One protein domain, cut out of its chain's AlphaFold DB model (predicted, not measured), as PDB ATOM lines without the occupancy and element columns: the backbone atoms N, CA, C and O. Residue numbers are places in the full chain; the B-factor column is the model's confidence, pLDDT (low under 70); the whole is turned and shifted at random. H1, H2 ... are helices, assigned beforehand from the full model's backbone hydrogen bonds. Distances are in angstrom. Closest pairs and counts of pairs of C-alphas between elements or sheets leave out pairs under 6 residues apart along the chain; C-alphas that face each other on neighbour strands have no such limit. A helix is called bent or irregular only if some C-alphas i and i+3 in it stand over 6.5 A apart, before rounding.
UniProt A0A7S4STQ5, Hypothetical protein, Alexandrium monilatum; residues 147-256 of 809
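AT A GLANCE: This is residues 147 to 256 of the 809 residues of the protein "Hypothetical protein" of Alexandrium monilatum (UniProt A0A7S4STQ5). The longest helix, H4, folds back through a long loop into H5, making a splayed helical hairpin, and H5 runs through the middle of the domain with H4 on one side of it and H1 and H2 on the other. H3 spans from H2 to H4 without reaching H5, and H1 and the loop of residues 225 to 236 lie towards opposite ends of the long axis. The printed part has 110 residues with five named helices, H1 to H5 in chain order, and no named strand; its class is all helix, with mostly crossed packing. It is compact, with a radius of gyration of the C-alphas of 13.6 A, yet elongated in outline, spanning 43 by 26 by 25 A.

IN THESE COORDINATES: H4, residues 204 to 224, is 31.0 A long and starts with its C-alpha at (-16.565, 6.997, -3.129). H5, residues 237 to 255, is 27.4 A long and ends with its C-alpha at (-29.321, 12.679, -3.361). It has a kink of 29 degrees near residue 244 and is only just irregular: C-alphas 242 and 245 are 6.9 A apart. H3 holds residues 186 to 200, 20.9 A. H2 holds residues 163 to 177, 21.2 A. H1, residues 147 to 160, is 19.7 A long and starts with its C-alpha at (-27.750, 17.909, 6.693).

HOW THE PARTS SIT: H4 and H5 form a helical hairpin; they touch at a steep tilt of 44 degrees, opposite ways, the closest C-alphas being those of Met 210 and Leu 247, 6.1 A apart. H4 touches H3 with residues 204 to 211 alone, at a steep tilt of 50 degrees, opposite ways; the closest C-alphas are those of Leu 193 and Arg 207, 6.0 A apart. H5 touches H1 opposite ways at a shallow tilt of 34 degrees, only just short of steep, with the closest C-alphas, Val 153 and Arg 252, 5.4 A apart. With residues 237 to 245 alone, H5 touches H2, only just about perpendicular at 71 degrees; the closest C-alphas are those of Ala 170 and Ile 241, 5.5 A apart. H2 touches H3 with residues 173 to 177 alone, the closest C-alphas being those of Phe 177 and Asp 188, 5.8 A apart. H1 and H2 only just touch, with 3 pairs of C-alphas within 8 A, and only at the corner; the closest C-alphas are those of Ala 159 and Thr 166, 5.2 A apart. H3 and H5 are apart. In H1 and H2 every O i to N i+4 pair is within hydrogen-bond range, against 10 of 11 in H3, 16 of 17 in H4 and 13 of 15 in H5.

THE WHOLE: The two C-alphas farthest apart are those of Glu 147 and Gly 226, 44.7 A. The printed part has no cut, and the link from H4 to H5 is long. Mean pLDDT of the printed part is 74.0; 30 residues are under 70, among them 160 to 167 and 218 to 231.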
ATOM      1  N   GLU A 147     -28.371  16.592   6.873       79.69
ATOM      2  CA  GLU A 147     -27.750  17.909   6.693       79.69
ATOM      3  C   GLU A 147     -26.672  17.879   5.610       79.69
ATOM      4  O   GLU A 147     -26.584  18.790   4.783       79.69
ATOM      5  N   GLN A 148     -25.902  16.797   5.541       77.69
ATOM      6  CA  GLN A 148     -24.935  16.574   4.480       77.69
ATOM      7  C   GLN A 148     -25.636  16.395   3.126       77.69
ATOM      8  O   GLN A 148     -25.213  17.013   2.146       77.69
ATOM      9  N   ARG A 149     -26.753  15.652   3.057       78.94
ATOM     10  CA  ARG A 149     -27.574  15.561   1.830       78.94
ATOM     11  C   ARG A 149     -28.100  16.931   1.396       78.94
ATOM     12  O   ARG A 149     -27.935  17.318   0.240       78.94
ATOM     13  N   LYS A 150     -28.683  17.686   2.328       81.81
ATOM     14  CA  LYS A 150     -29.226  19.035   2.108       81.81
ATOM     15  C   LYS A 150     -28.157  20.005   1.612       81.81
ATOM     16  O   LYS A 150     -28.396  20.758   0.670       81.81
ATOM     17  N   LYS A 151     -26.960  19.955   2.195       81.75
ATOM     18  CA  LYS A 151     -25.810  20.764   1.782       81.75
ATOM     19  C   LYS A 151     -25.354  20.441   0.359       81.75
ATOM     20  O   LYS A 151     -25.163  21.366  -0.427       81.75
ATOM     21  N   VAL A 152     -25.197  19.157   0.022       81.81
ATOM     22  CA  VAL A 152     -24.788  18.709  -1.324       81.81
ATOM     23  C   VAL A 152     -25.772  19.228  -2.369       81.81
ATOM     24  O   VAL A 152     -25.375  19.919  -3.303       81.81
ATOM     25  N   VAL A 153     -27.064  18.970  -2.168       82.31
ATOM     26  CA  VAL A 153     -28.121  19.348  -3.114       82.31
ATOM     27  C   VAL A 153     -28.199  20.858  -3.273       82.31
ATOM     28  O   VAL A 153     -28.228  21.342  -4.396       82.31
ATOM     29  N   ARG A 154     -28.151  21.631  -2.182       82.50
ATOM     30  CA  ARG A 154     -28.173  23.099  -2.268       82.50
ATOM     31  C   ARG A 154     -26.979  23.669  -3.012       82.50
ATOM     32  O   ARG A 154     -27.160  24.591  -3.801       82.50
ATOM     33  N   ASN A 155     -25.784  23.132  -2.790       78.94
ATOM     34  CA  ASN A 155     -24.593  23.567  -3.515       78.94
ATOM     35  C   ASN A 155     -24.734  23.292  -5.016       78.94
ATOM     36  O   ASN A 155     -24.452  24.169  -5.831       78.94
ATOM     37  N   VAL A 156     -25.216  22.100  -5.370       78.25
ATOM     38  CA  VAL A 156     -25.439  21.693  -6.760       78.25
ATOM     39  C   VAL A 156     -26.518  22.547  -7.427       78.25
ATOM     40  O   VAL A 156     -26.296  23.077  -8.510       78.25
ATOM     41  N   VAL A 157     -27.658  22.743  -6.767       76.31
ATOM     42  CA  VAL A 157     -28.769  23.563  -7.266       76.31
ATOM     43  C   VAL A 157     -28.360  25.032  -7.409       76.31
ATOM     44  O   VAL A 157     -28.699  25.673  -8.398       76.31
ATOM     45  N   THR A 158     -27.580  25.565  -6.466       76.06
ATOM     46  CA  THR A 158     -27.049  26.937  -6.557       76.06
ATOM     47  C   THR A 158     -26.121  27.100  -7.756       76.06
ATOM     48  O   THR A 158     -26.170  28.130  -8.419       76.06
ATOM     49  N   ALA A 159     -25.291  26.092  -8.050       70.50
ATOM     50  CA  ALA A 159     -24.485  26.098  -9.264       70.50
ATOM     51  C   ALA A 159     -25.395  26.083 -10.503       70.50
ATOM     52  O   ALA A 159     -25.323  27.009 -11.309       70.50
ATOM     53  N   LEU A 160     -26.304  25.106 -10.602       68.50
ATOM     54  CA  LEU A 160     -27.191  24.910 -11.756       68.50
ATOM     55  C   LEU A 160     -28.071  26.128 -12.089       68.50
ATOM     56  O   LEU A 160     -28.297  26.392 -13.263       68.50
ATOM     57  N   HIS A 161     -28.545  26.877 -11.090       65.56
ATOM     58  CA  HIS A 161     -29.413  28.043 -11.309       65.56
ATOM     59  C   HIS A 161     -28.695  29.298 -11.806       65.56
ATOM     60  O   HIS A 161     -29.363  30.269 -12.138       65.56
ATOM     61  N   HIS A 162     -27.363  29.334 -11.812       65.69
ATOM     62  CA  HIS A 162     -26.634  30.519 -12.244       65.69
ATOM     63  C   HIS A 162     -25.605  30.122 -13.297       65.69
ATOM     64  O   HIS A 162     -24.503  29.669 -12.984       65.69
ATOM     65  N   GLU A 163     -25.957  30.333 -14.565       56.84
ATOM     66  CA  GLU A 163     -25.164  29.908 -15.722       56.84
ATOM     67  C   GLU A 163     -23.731  30.459 -15.658       56.84
ATOM     68  O   GLU A 163     -22.763  29.703 -15.745       56.84
ATOM     69  N   GLY A 164     -23.576  31.752 -15.343       59.22
ATOM     70  CA  GLY A 164     -22.258  32.371 -15.165       59.22
ATOM     71  C   GLY A 164     -21.410  31.738 -14.049       59.22
ATOM     72  O   GLY A 164     -20.190  31.665 -14.169       59.22
ATOM     73  N   LEU A 165     -22.037  31.225 -12.985       64.50
ATOM     74  CA  LEU A 165     -21.357  30.517 -11.899       64.50
ATOM     75  C   LEU A 165     -21.011  29.086 -12.317       64.50
ATOM     76  O   LEU A 165     -19.905  28.636 -12.018       64.50
ATOM     77  N   THR A 166     -21.904  28.386 -13.023       67.75
ATOM     78  CA  THR A 166     -21.649  27.038 -13.558       67.75
ATOM     79  C   THR A 166     -20.507  27.055 -14.561       67.75
ATOM     80  O   THR A 166     -19.540  26.308 -14.390       67.75
ATOM     81  N   HIS A 167     -20.560  27.952 -15.546       69.88
ATOM     82  CA  HIS A 167     -19.525  28.096 -16.563       69.88
ATOM     83  C   HIS A 167     -18.186  28.497 -15.934       69.88
ATOM     84  O   HIS A 167     -17.185  27.809 -16.134       69.88
ATOM     85  N   ALA A 168     -18.152  29.534 -15.087       71.94
ATOM     86  CA  ALA A 168     -16.917  29.959 -14.419       71.94
ATOM     87  C   ALA A 168     -16.335  28.872 -13.497       71.94
ATOM     88  O   ALA A 168     -15.114  28.721 -13.398       71.94
ATOM     89  N   SER A 169     -17.191  28.091 -12.829       76.62
ATOM     90  CA  SER A 169     -16.758  26.960 -12.001       76.62
ATOM     91  C   SER A 169     -16.158  25.845 -12.852       76.62
ATOM     92  O   SER A 169     -15.078  25.351 -12.522       76.62
ATOM     93  N   ALA A 170     -16.810  25.488 -13.962       81.31
ATOM     94  CA  ALA A 170     -16.310  24.494 -14.906       81.31
ATOM     95  C   ALA A 170     -14.966  24.925 -15.513       81.31
ATOM     96  O   ALA A 170     -14.014  24.147 -15.522       81.31
ATOM     97  N   GLU A 171     -14.841  26.184 -15.942       83.69
ATOM     98  CA  GLU A 171     -13.594  26.738 -16.473       83.69
ATOM     99  C   GLU A 171     -12.456  26.697 -15.454       83.69
ATOM    100  O   GLU A 171     -11.338  26.297 -15.785       83.69
ATOM    101  N   LYS A 172     -12.736  27.091 -14.208       83.00
ATOM    102  CA  LYS A 172     -11.746  27.091 -13.130       83.00
ATOM    103  C   LYS A 172     -11.275  25.677 -12.798       83.00
ATOM    104  O   LYS A 172     -10.074  25.464 -12.641       83.00
ATOM    105  N   LEU A 173     -12.198  24.719 -12.721       84.06
ATOM    106  CA  LEU A 173     -11.877  23.309 -12.499       84.06
ATOM    107  C   LEU A 173     -11.062  22.740 -13.665       84.06
ATOM    108  O   LEU A 173     -10.037  22.103 -13.439       84.06
ATOM    109  N   PHE A 174     -11.447  23.027 -14.909       86.31
ATOM    110  CA  PHE A 174     -10.691  22.587 -16.078       86.31
ATOM    111  C   PHE A 174      -9.259  23.130 -16.059       86.31
ATOM    112  O   PHE A 174      -8.304  22.366 -16.178       86.31
ATOM    113  N   ALA A 175      -9.098  24.439 -15.838       85.19
ATOM    114  CA  ALA A 175      -7.791  25.092 -15.788       85.19
ATOM    115  C   ALA A 175      -6.901  24.560 -14.652       85.19
ATOM    116  O   ALA A 175      -5.680  24.523 -14.789       85.19
ATOM    117  N   GLN A 176      -7.501  24.148 -13.533       84.81
ATOM    118  CA  GLN A 176      -6.777  23.609 -12.385       84.81
ATOM    119  C   GLN A 176      -6.238  22.191 -12.628       84.81
ATOM    120  O   GLN A 176      -5.176  21.856 -12.102       84.81
ATOM    121  N   PHE A 177      -6.957  21.357 -13.386       86.19
ATOM    122  CA  PHE A 177      -6.641  19.931 -13.522       86.19
ATOM    123  C   PHE A 177      -6.084  19.529 -14.895       86.19
ATOM    124  O   PHE A 177      -5.381  18.526 -14.965       86.19
ATOM    125  N   ALA A 178      -6.315  20.290 -15.969       83.31
ATOM    126  CA  ALA A 178      -5.752  19.990 -17.288       83.31
ATOM    127  C   ALA A 178      -4.218  20.145 -17.297       83.31
ATOM    128  O   ALA A 178      -3.689  21.262 -17.328       83.31
ATOM    129  N   THR A 179      -3.473  19.034 -17.308       65.38
ATOM    130  CA  THR A 179      -2.011  19.095 -17.436       65.38
ATOM    131  C   THR A 179      -1.607  19.667 -18.801       65.38
ATOM    132  O   THR A 179      -2.023  19.192 -19.854       65.38
ATOM    133  N   GLY A 180      -0.806  20.739 -18.801       64.88
ATOM    134  CA  GLY A 180      -0.395  21.434 -20.030       64.88
ATOM    135  C   GLY A 180      -1.427  22.416 -20.607       64.88
ATOM    136  O   GLY A 180      -1.164  22.997 -21.653       64.88
ATOM    137  N   GLY A 181      -2.564  22.637 -19.935       63.53
ATOM    138  CA  GLY A 181      -3.483  23.759 -20.188       63.53
ATOM    139  C   GLY A 181      -4.460  23.621 -21.362       63.53
ATOM    140  O   GLY A 181      -5.378  24.429 -21.456       63.53
ATOM    141  N   GLU A 182      -4.316  22.612 -22.228       72.25
ATOM    142  CA  GLU A 182      -5.145  22.501 -23.443       72.25
ATOM    143  C   GLU A 182      -6.170  21.358 -23.420       72.25
ATOM    144  O   GLU A 182      -7.238  21.494 -24.017       72.25
ATOM    145  N   LYS A 183      -5.887  20.222 -22.761       82.88
ATOM    146  CA  LYS A 183      -6.803  19.067 -22.734       82.88
ATOM    147  C   LYS A 183      -6.733  18.292 -21.418       82.88
ATOM    148  O   LYS A 183      -5.659  18.132 -20.845       82.88
ATOM    149  N   LEU A 184      -7.870  17.761 -20.976       83.38
ATOM    150  CA  LEU A 184      -8.005  16.957 -19.765       83.38
ATOM    151  C   LEU A 184      -7.779  15.470 -20.092       83.38
ATOM    152  O   LEU A 184      -8.513  14.883 -20.891       83.38
ATOM    153  N   GLN A 185      -6.748  14.863 -19.504       85.69
ATOM    154  CA  GLN A 185      -6.470  13.427 -19.636       85.69
ATOM    155  C   GLN A 185      -7.317  12.616 -18.645       85.69
ATOM    156  O   GLN A 185      -7.740  13.143 -17.620       85.69
ATOM    157  N   GLU A 186      -7.493  11.314 -18.888       82.56
ATOM    158  CA  GLU A 186      -8.235  10.418 -17.980       82.56
ATOM    159  C   GLU A 186      -7.677  10.433 -16.543       82.56
ATOM    160  O   GLU A 186      -8.420  10.544 -15.571       82.56
ATOM    161  N   ALA A 187      -6.350  10.426 -16.396       81.19
ATOM    162  CA  ALA A 187      -5.698  10.474 -15.086       81.19
ATOM    163  C   ALA A 187      -5.870  11.824 -14.359       81.19
ATOM    164  O   ALA A 187      -5.825  11.878 -13.129       81.19
ATOM    165  N   ASP A 188      -6.030  12.921 -15.101       83.88
ATOM    166  CA  ASP A 188      -6.286  14.249 -14.532       83.88
ATOM    167  C   ASP A 188      -7.752  14.407 -14.147       83.88
ATOM    168  O   ASP A 188      -8.079  14.997 -13.116       83.88
ATOM    169  N   PHE A 189      -8.628  13.806 -14.946       80.69
ATOM    170  CA  PHE A 189     -10.043  13.706 -14.671       80.69
ATOM    171  C   PHE A 189     -10.331  12.951 -13.372       80.69
ATOM    172  O   PHE A 189     -11.111  13.413 -12.543       80.69
ATOM    173  N   ASP A 190      -9.650  11.831 -13.148       81.81
ATOM    174  CA  ASP A 190      -9.766  11.066 -11.909       81.81
ATOM    175  C   ASP A 190      -9.436  11.904 -10.663       81.81
ATOM    176  O   ASP A 190     -10.141  11.833  -9.653       81.81
ATOM    177  N   LYS A 191      -8.402  12.752 -10.752       83.88
ATOM    178  CA  LYS A 191      -8.029  13.693  -9.683       83.88
ATOM    179  C   LYS A 191      -9.060  14.809  -9.519       83.88
ATOM    180  O   LYS A 191      -9.334  15.218  -8.393       83.88
ATOM    181  N   LEU A 192      -9.637  15.292 -10.621       85.12
ATOM    182  CA  LEU A 192     -10.712  16.283 -10.599       85.12
ATOM    183  C   LEU A 192     -11.946  15.725  -9.885       85.12
ATOM    184  O   LEU A 192     -12.488  16.391  -9.006       85.12
ATOM    185  N   LEU A 193     -12.369  14.498 -10.205       82.69
ATOM    186  CA  LEU A 193     -13.507  13.864  -9.536       82.69
ATOM    187  C   LEU A 193     -13.242  13.630  -8.048       82.69
ATOM    188  O   LEU A 193     -14.149  13.778  -7.234       82.69
ATOM    189  N   GLU A 194     -12.008  13.296  -7.676       83.75
ATOM    190  CA  GLU A 194     -11.596  13.180  -6.276       83.75
ATOM    191  C   GLU A 194     -11.654  14.529  -5.547       83.75
ATOM    192  O   GLU A 194     -12.134  14.612  -4.414       83.75
ATOM    193  N   HIS A 195     -11.248  15.607  -6.219       84.06
ATOM    194  CA  HIS A 195     -11.373  16.960  -5.695       84.06
ATOM    195  C   HIS A 195     -12.834  17.394  -5.543       84.06
ATOM    196  O   HIS A 195     -13.188  17.932  -4.495       84.06
ATOM    197  N   LEU A 196     -13.688  17.137  -6.538       77.88
ATOM    198  CA  LEU A 196     -15.125  17.418  -6.459       77.88
ATOM    199  C   LEU A 196     -15.783  16.625  -5.330       77.88
ATOM    200  O   LEU A 196     -16.518  17.197  -4.526       77.88
ATOM    201  N   ALA A 197     -15.452  15.336  -5.214       78.94
ATOM    202  CA  ALA A 197     -15.966  14.491  -4.148       78.94
ATOM    203  C   ALA A 197     -15.559  15.011  -2.764       78.94
ATOM    204  O   ALA A 197     -16.405  15.144  -1.886       78.94
ATOM    205  N   SER A 198     -14.296  15.402  -2.584       79.75
ATOM    206  CA  SER A 198     -13.818  16.001  -1.333       79.75
ATOM    207  C   SER A 198     -14.474  17.358  -1.039       79.75
ATOM    208  O   SER A 198     -14.916  17.618   0.079       79.75
ATOM    209  N   THR A 199     -14.606  18.215  -2.056       77.31
ATOM    210  CA  THR A 199     -15.126  19.584  -1.909       77.31
ATOM    211  C   THR A 199     -16.616  19.600  -1.572       77.31
ATOM    212  O   THR A 199     -17.060  20.429  -0.777       77.31
ATOM    213  N   TRP A 200     -17.400  18.691  -2.153       74.31
ATOM    214  CA  TRP A 200     -18.842  18.601  -1.904       74.31
ATOM    215  C   TRP A 200     -19.210  17.564  -0.840       74.31
ATOM    216  O   TRP A 200     -20.364  17.501  -0.429       74.31
ATOM    217  N   GLY A 201     -18.235  16.809  -0.327       74.50
ATOM    218  CA  GLY A 201     -18.452  15.747   0.655       74.50
ATOM    219  C   GLY A 201     -19.264  14.581   0.085       74.50
ATOM    220  O   GLY A 201     -20.163  14.070   0.754       74.50
ATOM    221  N   LEU A 202     -18.965  14.210  -1.161       77.88
ATOM    222  CA  LEU A 202     -19.527  13.053  -1.852       77.88
ATOM    223  C   LEU A 202     -18.790  11.769  -1.443       77.88
ATOM    224  O   LEU A 202     -17.611  11.790  -1.082       77.88
ATOM    225  N   GLN A 203     -19.484  10.639  -1.524       75.88
ATOM    226  CA  GLN A 203     -18.963   9.312  -1.207       75.88
ATOM    227  C   GLN A 203     -18.133   8.731  -2.366       75.88
ATOM    228  O   GLN A 203     -18.163   9.209  -3.503       75.88
ATOM    229  N   GLN A 204     -17.398   7.646  -2.109       73.00
ATOM    230  CA  GLN A 204     -16.565   6.997  -3.129       73.00
ATOM    231  C   GLN A 204     -17.394   6.449  -4.304       73.00
ATOM    232  O   GLN A 204     -16.952   6.458  -5.454       73.00
ATOM    233  N   GLU A 205     -18.618   5.998  -4.044       72.62
ATOM    234  CA  GLU A 205     -19.549   5.527  -5.064       72.62
ATOM    235  C   GLU A 205     -20.061   6.668  -5.954       72.62
ATOM    236  O   GLU A 205     -20.470   6.408  -7.085       72.62
ATOM    237  N   ASP A 206     -20.059   7.919  -5.480       76.00
ATOM    238  CA  ASP A 206     -20.431   9.097  -6.281       76.00
ATOM    239  C   ASP A 206     -19.390   9.371  -7.352       76.00
ATOM    240  O   ASP A 206     -19.740   9.651  -8.494       76.00
ATOM    241  N   ARG A 207     -18.110   9.168  -7.032       77.50
ATOM    242  CA  ARG A 207     -17.023   9.259  -8.012       77.50
ATOM    243  C   ARG A 207     -17.211   8.285  -9.175       77.50
ATOM    244  O   ARG A 207     -16.962   8.661 -10.318       77.50
ATOM    245  N   LYS A 208     -17.665   7.057  -8.903       75.94
ATOM    246  CA  LYS A 208     -17.949   6.071  -9.959       75.94
ATOM    247  C   LYS A 208     -19.094   6.533 -10.856       75.94
ATOM    248  O   LYS A 208     -18.923   6.544 -12.068       75.94
ATOM    249  N   LEU A 209     -20.208   6.976 -10.267       74.12
ATOM    250  CA  LEU A 209     -21.342   7.523 -11.018       74.12
ATOM    251  C   LEU A 209     -20.908   8.693 -11.908       74.12
ATOM    252  O   LEU A 209     -21.156   8.683 -13.107       74.12
ATOM    253  N   MET A 210     -20.214   9.668 -11.324       75.06
ATOM    254  CA  MET A 210     -19.710  10.851 -12.019       75.06
ATOM    255  C   MET A 210     -18.794  10.498 -13.199       75.06
ATOM    256  O   MET A 210     -18.887  11.106 -14.265       75.06
ATOM    257  N   SER A 211     -17.929   9.495 -13.021       78.38
ATOM    258  CA  SER A 211     -17.063   8.987 -14.087       78.38
ATOM    259  C   SER A 211     -17.875   8.377 -15.231       78.38
ATOM    260  O   SER A 211     -17.656   8.730 -16.388       78.38
ATOM    261  N   GLU A 212     -18.850   7.521 -14.922       70.62
ATOM    262  CA  GLU A 212     -19.693   6.867 -15.931       70.62
ATOM    263  C   GLU A 212     -20.587   7.856 -16.691       70.62
ATOM    264  O   GLU A 212     -20.666   7.797 -17.918       70.62
ATOM    265  N   VAL A 213     -21.192   8.822 -15.991       67.50
ATOM    266  CA  VAL A 213     -21.996   9.897 -16.602       67.50
ATOM    267  C   VAL A 213     -21.176  10.666 -17.633       67.50
ATOM    268  O   VAL A 213     -21.626  10.883 -18.757       67.50
ATOM    269  N   LEU A 214     -19.945  11.041 -17.284       72.00
ATOM    270  CA  LEU A 214     -19.101  11.836 -18.169       72.00
ATOM    271  C   LEU A 214     -18.517  11.031 -19.330       72.00
ATOM    272  O   LEU A 214     -18.449  11.552 -20.444       72.00
ATOM    273  N   LYS A 215     -18.179   9.752 -19.125       70.88
ATOM    274  CA  LYS A 215     -17.822   8.842 -20.228       70.88
ATOM    275  C   LYS A 215     -18.971   8.711 -21.226       70.88
ATOM    276  O   LYS A 215     -18.743   8.848 -22.426       70.88
ATOM    277  N   ARG A 216     -20.203   8.514 -20.740       61.66
ATOM    278  CA  ARG A 216     -21.410   8.417 -21.576       61.66
ATOM    279  C   ARG A 216     -21.690   9.712 -22.327       61.66
ATOM    280  O   ARG A 216     -21.890   9.676 -23.539       61.66
ATOM    281  N   TRP A 217     -21.640  10.855 -21.642       75.81
ATOM    282  CA  TRP A 217     -21.800  12.164 -22.279       75.81
ATOM    283  C   TRP A 217     -20.766  12.363 -23.389       75.81
ATOM    284  O   TRP A 217     -21.100  12.726 -24.516       75.81
ATOM    285  N   ARG A 218     -19.499  12.048 -23.108       69.81
ATOM    286  CA  ARG A 218     -18.403  12.204 -24.062       69.81
ATOM    287  C   ARG A 218     -18.545  11.279 -25.264       69.81
ATOM    288  O   ARG A 218     -18.318  11.717 -26.392       69.81
ATOM    289  N   PHE A 219     -18.948  10.036 -25.035       61.09
ATOM    290  CA  PHE A 219     -19.264   9.097 -26.100       61.09
ATOM    291  C   PHE A 219     -20.356   9.661 -27.022       61.09
ATOM    292  O   PHE A 219     -20.173   9.688 -28.241       61.09
ATOM    293  N   ARG A 220     -21.446  10.190 -26.447       55.47
ATOM    294  CA  ARG A 220     -22.551  10.822 -27.189       55.47
ATOM    295  C   ARG A 220     -22.077  12.031 -27.999       55.47
ATOM    296  O   ARG A 220     -22.330  12.098 -29.199       55.47
ATOM    297  N   ALA A 221     -21.328  12.943 -27.379       60.03
ATOM    298  CA  ALA A 221     -20.789  14.130 -28.046       60.03
ATOM    299  C   ALA A 221     -19.866  13.767 -29.224       60.03
ATOM    300  O   ALA A 221     -19.906  14.394 -30.283       60.03
ATOM    301  N   ASN A 222     -19.056  12.721 -29.066       62.38
ATOM    302  CA  ASN A 222     -18.194  12.193 -30.118       62.38
ATOM    303  C   ASN A 222     -19.002  11.561 -31.265       62.38
ATOM    304  O   ASN A 222     -18.692  11.803 -32.436       62.38
ATOM    305  N   ALA A 223     -20.033  10.775 -30.945       50.00
ATOM    306  CA  ALA A 223     -20.925  10.167 -31.931       50.00
ATOM    307  C   ALA A 223     -21.659  11.226 -32.764       50.00
ATOM    308  O   ALA A 223     -21.651  11.160 -33.993       50.00
ATOM    309  N   ALA A 224     -22.175  12.272 -32.113       50.12
ATOM    310  CA  ALA A 224     -22.821  13.404 -32.776       50.12
ATOM    311  C   ALA A 224     -21.884  14.146 -33.752       50.12
ATOM    312  O   ALA A 224     -22.326  14.662 -34.775       50.12
ATOM    313  N   ARG A 225     -20.570  14.153 -33.486       64.38
ATOM    314  CA  ARG A 225     -19.540  14.722 -34.379       64.38
ATOM    315  C   ARG A 225     -19.094  13.765 -35.497       64.38
ATOM    316  O   ARG A 225     -18.107  14.041 -36.176       64.38
ATOM    317  N   GLY A 226     -19.786  12.641 -35.692       48.38
ATOM    318  CA  GLY A 226     -19.499  11.674 -36.755       48.38
ATOM    319  C   GLY A 226     -18.307  10.756 -36.470       48.38
ATOM    320  O   GLY A 226     -17.735  10.186 -37.399       48.38
ATOM    321  N   THR A 227     -17.907  10.611 -35.205       59.72
ATOM    322  CA  THR A 227     -16.892   9.629 -34.784       59.72
ATOM    323  C   THR A 227     -17.560   8.395 -34.172       59.72
ATOM    324  O   THR A 227     -18.746   8.408 -33.863       59.72
ATOM    325  N   ARG A 228     -16.812   7.311 -33.935       47.00
ATOM    326  CA  ARG A 228     -17.340   6.064 -33.337       47.00
ATOM    327  C   ARG A 228     -17.547   6.161 -31.809       47.00
ATOM    328  O   ARG A 228     -17.343   5.180 -31.103       47.00
ATOM    329  N   GLY A 229     -17.816   7.358 -31.281       55.25
ATOM    330  CA  GLY A 229     -17.870   7.628 -29.837       55.25
ATOM    331  C   GLY A 229     -16.506   7.610 -29.126       55.25
ATOM    332  O   GLY A 229     -16.423   7.838 -27.922       55.25
ATOM    333  N   LEU A 230     -15.413   7.399 -29.866       56.53
ATOM    334  CA  LEU A 230     -14.049   7.272 -29.355       56.53
ATOM    335  C   LEU A 230     -13.073   8.199 -30.103       56.53
ATOM    336  O   LEU A 230     -13.282   8.469 -31.289       56.53
ATOM    337  N   PRO A 231     -11.970   8.621 -29.454       60.12
ATOM    338  CA  PRO A 231     -11.593   8.308 -28.073       60.12
ATOM    339  C   PRO A 231     -12.330   9.201 -27.058       60.12
ATOM    340  O   PRO A 231     -12.618  10.365 -27.335       60.12
ATOM    341  N   LEU A 232     -12.630   8.669 -25.866       70.31
ATOM    342  CA  LEU A 232     -13.258   9.464 -24.795       70.31
ATOM    343  C   LEU A 232     -12.320  10.583 -24.317       70.31
ATOM    344  O   LEU A 232     -12.733  11.718 -24.085       70.31
ATOM    345  N   TRP A 233     -11.030  10.275 -24.269       80.69
ATOM    346  CA  TRP A 233      -9.975  11.166 -23.813       80.69
ATOM    347  C   TRP A 233      -8.985  11.463 -24.946       80.69
ATOM    348  O   TRP A 233      -8.789  10.626 -25.828       80.69
ATOM    349  N   PRO A 234      -8.302  12.614 -24.924       79.12
ATOM    350  CA  PRO A 234      -8.440  13.689 -23.946       79.12
ATOM    351  C   PRO A 234      -9.656  14.599 -24.218       79.12
ATOM    352  O   PRO A 234     -10.093  14.770 -25.359       79.12
ATOM    353  N   MET A 235     -10.215  15.178 -23.157       82.69
ATOM    354  CA  MET A 235     -11.395  16.047 -23.204       82.69
ATOM    355  C   MET A 235     -10.973  17.508 -23.394       82.69
ATOM    356  O   MET A 235     -10.035  17.967 -22.741       82.69
ATOM    357  N   THR A 236     -11.619  18.242 -24.303       86.31
ATOM    358  CA  THR A 236     -11.342  19.681 -24.474       86.31
ATOM    359  C   THR A 236     -12.041  20.507 -23.398       86.31
ATOM    360  O   THR A 236     -12.889  19.992 -22.662       86.31
ATOM    361  N   LYS A 237     -11.686  21.792 -23.305       83.50
ATOM    362  CA  LYS A 237     -12.321  22.735 -22.383       83.50
ATOM    363  C   LYS A 237     -13.813  22.862 -22.680       83.50
ATOM    364  O   LYS A 237     -14.623  22.738 -21.768       83.50
ATOM    365  N   GLU A 238     -14.164  23.046 -23.950       80.56
ATOM    366  CA  GLU A 238     -15.548  23.163 -24.409       80.56
ATOM    367  C   GLU A 238     -16.341  21.893 -24.095       80.56
ATOM    368  O   GLU A 238     -17.469  21.961 -23.615       80.56
ATOM    369  N   ASP A 239     -15.725  20.726 -24.302       77.50
ATOM    370  CA  ASP A 239     -16.362  19.450 -23.987       77.50
ATOM    371  C   ASP A 239     -16.632  19.315 -22.481       77.50
ATOM    372  O   ASP A 239     -17.716  18.895 -22.089       77.50
ATOM    373  N   PHE A 240     -15.666  19.660 -21.621       82.19
ATOM    374  CA  PHE A 240     -15.848  19.569 -20.169       82.19
ATOM    375  C   PHE A 240     -16.926  20.528 -19.665       82.19
ATOM    376  O   PHE A 240     -17.755  20.137 -18.846       82.19
ATOM    377  N   ILE A 241     -16.942  21.759 -20.180       77.19
ATOM    378  CA  ILE A 241     -17.965  22.756 -19.851       77.19
ATOM    379  C   ILE A 241     -19.353  22.255 -20.252       77.19
ATOM    380  O   ILE A 241     -20.265  22.330 -19.435       77.19
ATOM    381  N   GLY A 242     -19.504  21.679 -21.450       67.06
ATOM    382  CA  GLY A 242     -20.780  21.116 -21.901       67.06
ATOM    383  C   GLY A 242     -21.259  19.922 -21.068       67.06
ATOM    384  O   GLY A 242     -22.457  19.704 -20.925       67.06
ATOM    385  N   ALA A 243     -20.340  19.159 -20.476       71.06
ATOM    386  CA  ALA A 243     -20.674  17.969 -19.695       71.06
ATOM    387  C   ALA A 243     -20.921  18.248 -18.197       71.06
ATOM    388  O   ALA A 243     -21.545  17.446 -17.494       71.06
ATOM    389  N   TYR A 244     -20.407  19.367 -17.683       76.94
ATOM    390  CA  TYR A 244     -20.430  19.714 -16.260       76.94
ATOM    391  C   TYR A 244     -21.848  19.915 -15.675       76.94
ATOM    392  O   TYR A 244     -22.099  19.440 -14.565       76.94
ATOM    393  N   PRO A 245     -22.815  20.519 -16.388       69.31
ATOM    394  CA  PRO A 245     -24.207  20.574 -15.940       69.31
ATOM    395  C   PRO A 245     -24.851  19.186 -15.752       69.31
ATOM    396  O   PRO A 245     -25.475  18.925 -14.719       69.31
ATOM    397  N   SER A 246     -24.645  18.251 -16.688       65.31
ATOM    398  CA  SER A 246     -25.182  16.884 -16.583       65.31
ATOM    399  C   SER A 246     -24.548  16.111 -15.419       65.31
ATOM    400  O   SER A 246     -25.220  15.326 -14.743       65.31
ATOM    401  N   LEU A 247     -23.265  16.372 -15.133       74.69
ATOM    402  CA  LEU A 247     -22.575  15.863 -13.947       74.69
ATOM    403  C   LEU A 247     -23.239  16.359 -12.655       74.69
ATOM    404  O   LEU A 247     -23.549  15.554 -11.776       74.69
ATOM    405  N   LEU A 248     -23.459  17.673 -12.548       76.31
ATOM    406  CA  LEU A 248     -24.114  18.308 -11.404       76.31
ATOM    407  C   LEU A 248     -25.492  17.689 -11.143       76.31
ATOM    408  O   LEU A 248     -25.765  17.249 -10.027       76.31
ATOM    409  N   ARG A 249     -26.333  17.583 -12.174       72.88
ATOM    410  CA  ARG A 249     -27.667  16.972 -12.064       72.88
ATOM    411  C   ARG A 249     -27.615  15.517 -11.612       72.88
ATOM    412  O   ARG A 249     -28.263  15.178 -10.633       72.88
ATOM    413  N   SER A 250     -26.740  14.702 -12.198       72.06
ATOM    414  CA  SER A 250     -26.588  13.295 -11.792       72.06
ATOM    415  C   SER A 250     -26.232  13.141 -10.307       72.06
ATOM    416  O   SER A 250     -26.672  12.202  -9.642       72.06
ATOM    417  N   VAL A 251     -25.449  14.081  -9.762       76.69
ATOM    418  CA  VAL A 251     -25.172  14.147  -8.321       76.69
ATOM    419  C   VAL A 251     -26.419  14.575  -7.542       76.69
ATOM    420  O   VAL A 251     -26.750  13.925  -6.556       76.69
ATOM    421  N   ARG A 252     -27.141  15.619  -7.969       79.56
ATOM    422  CA  ARG A 252     -28.407  16.041  -7.336       79.56
ATOM    423  C   ARG A 252     -29.407  14.888  -7.257       79.56
ATOM    424  O   ARG A 252     -29.909  14.614  -6.171       79.56
ATOM    425  N   ASP A 253     -29.657  14.207  -8.369       71.69
ATOM    426  CA  ASP A 253     -30.732  13.218  -8.507       71.69
ATOM    427  C   ASP A 253     -30.460  11.967  -7.668       71.69
ATOM    428  O   ASP A 253     -31.368  11.386  -7.080       71.69
ATOM    429  N   ARG A 254     -29.187  11.609  -7.473       75.44
ATOM    430  CA  ARG A 254     -28.816  10.555  -6.519       75.44
ATOM    431  C   ARG A 254     -29.162  10.909  -5.068       75.44
ATOM    432  O   ARG A 254     -29.484  10.032  -4.262       75.44
ATOM    433  N   TYR A 255     -29.049  12.185  -4.710       76.25
ATOM    434  CA  TYR A 255     -29.321  12.679  -3.361       76.25
ATOM    435  C   TYR A 255     -30.795  13.085  -3.174       76.25
ATOM    436  O   TYR A 255     -31.259  13.139  -2.027       76.25
ATOM    437  N   VAL A 256     -31.531  13.297  -4.274       74.06
ATOM    438  CA  VAL A 256     -32.975  13.571  -4.343       74.06
ATOM    439  C   VAL A 256     -33.614  12.795  -5.510       74.06
ATOM    440  O   VAL A 256     -33.903  13.376  -6.554       74.06
TER     441      VAL A 256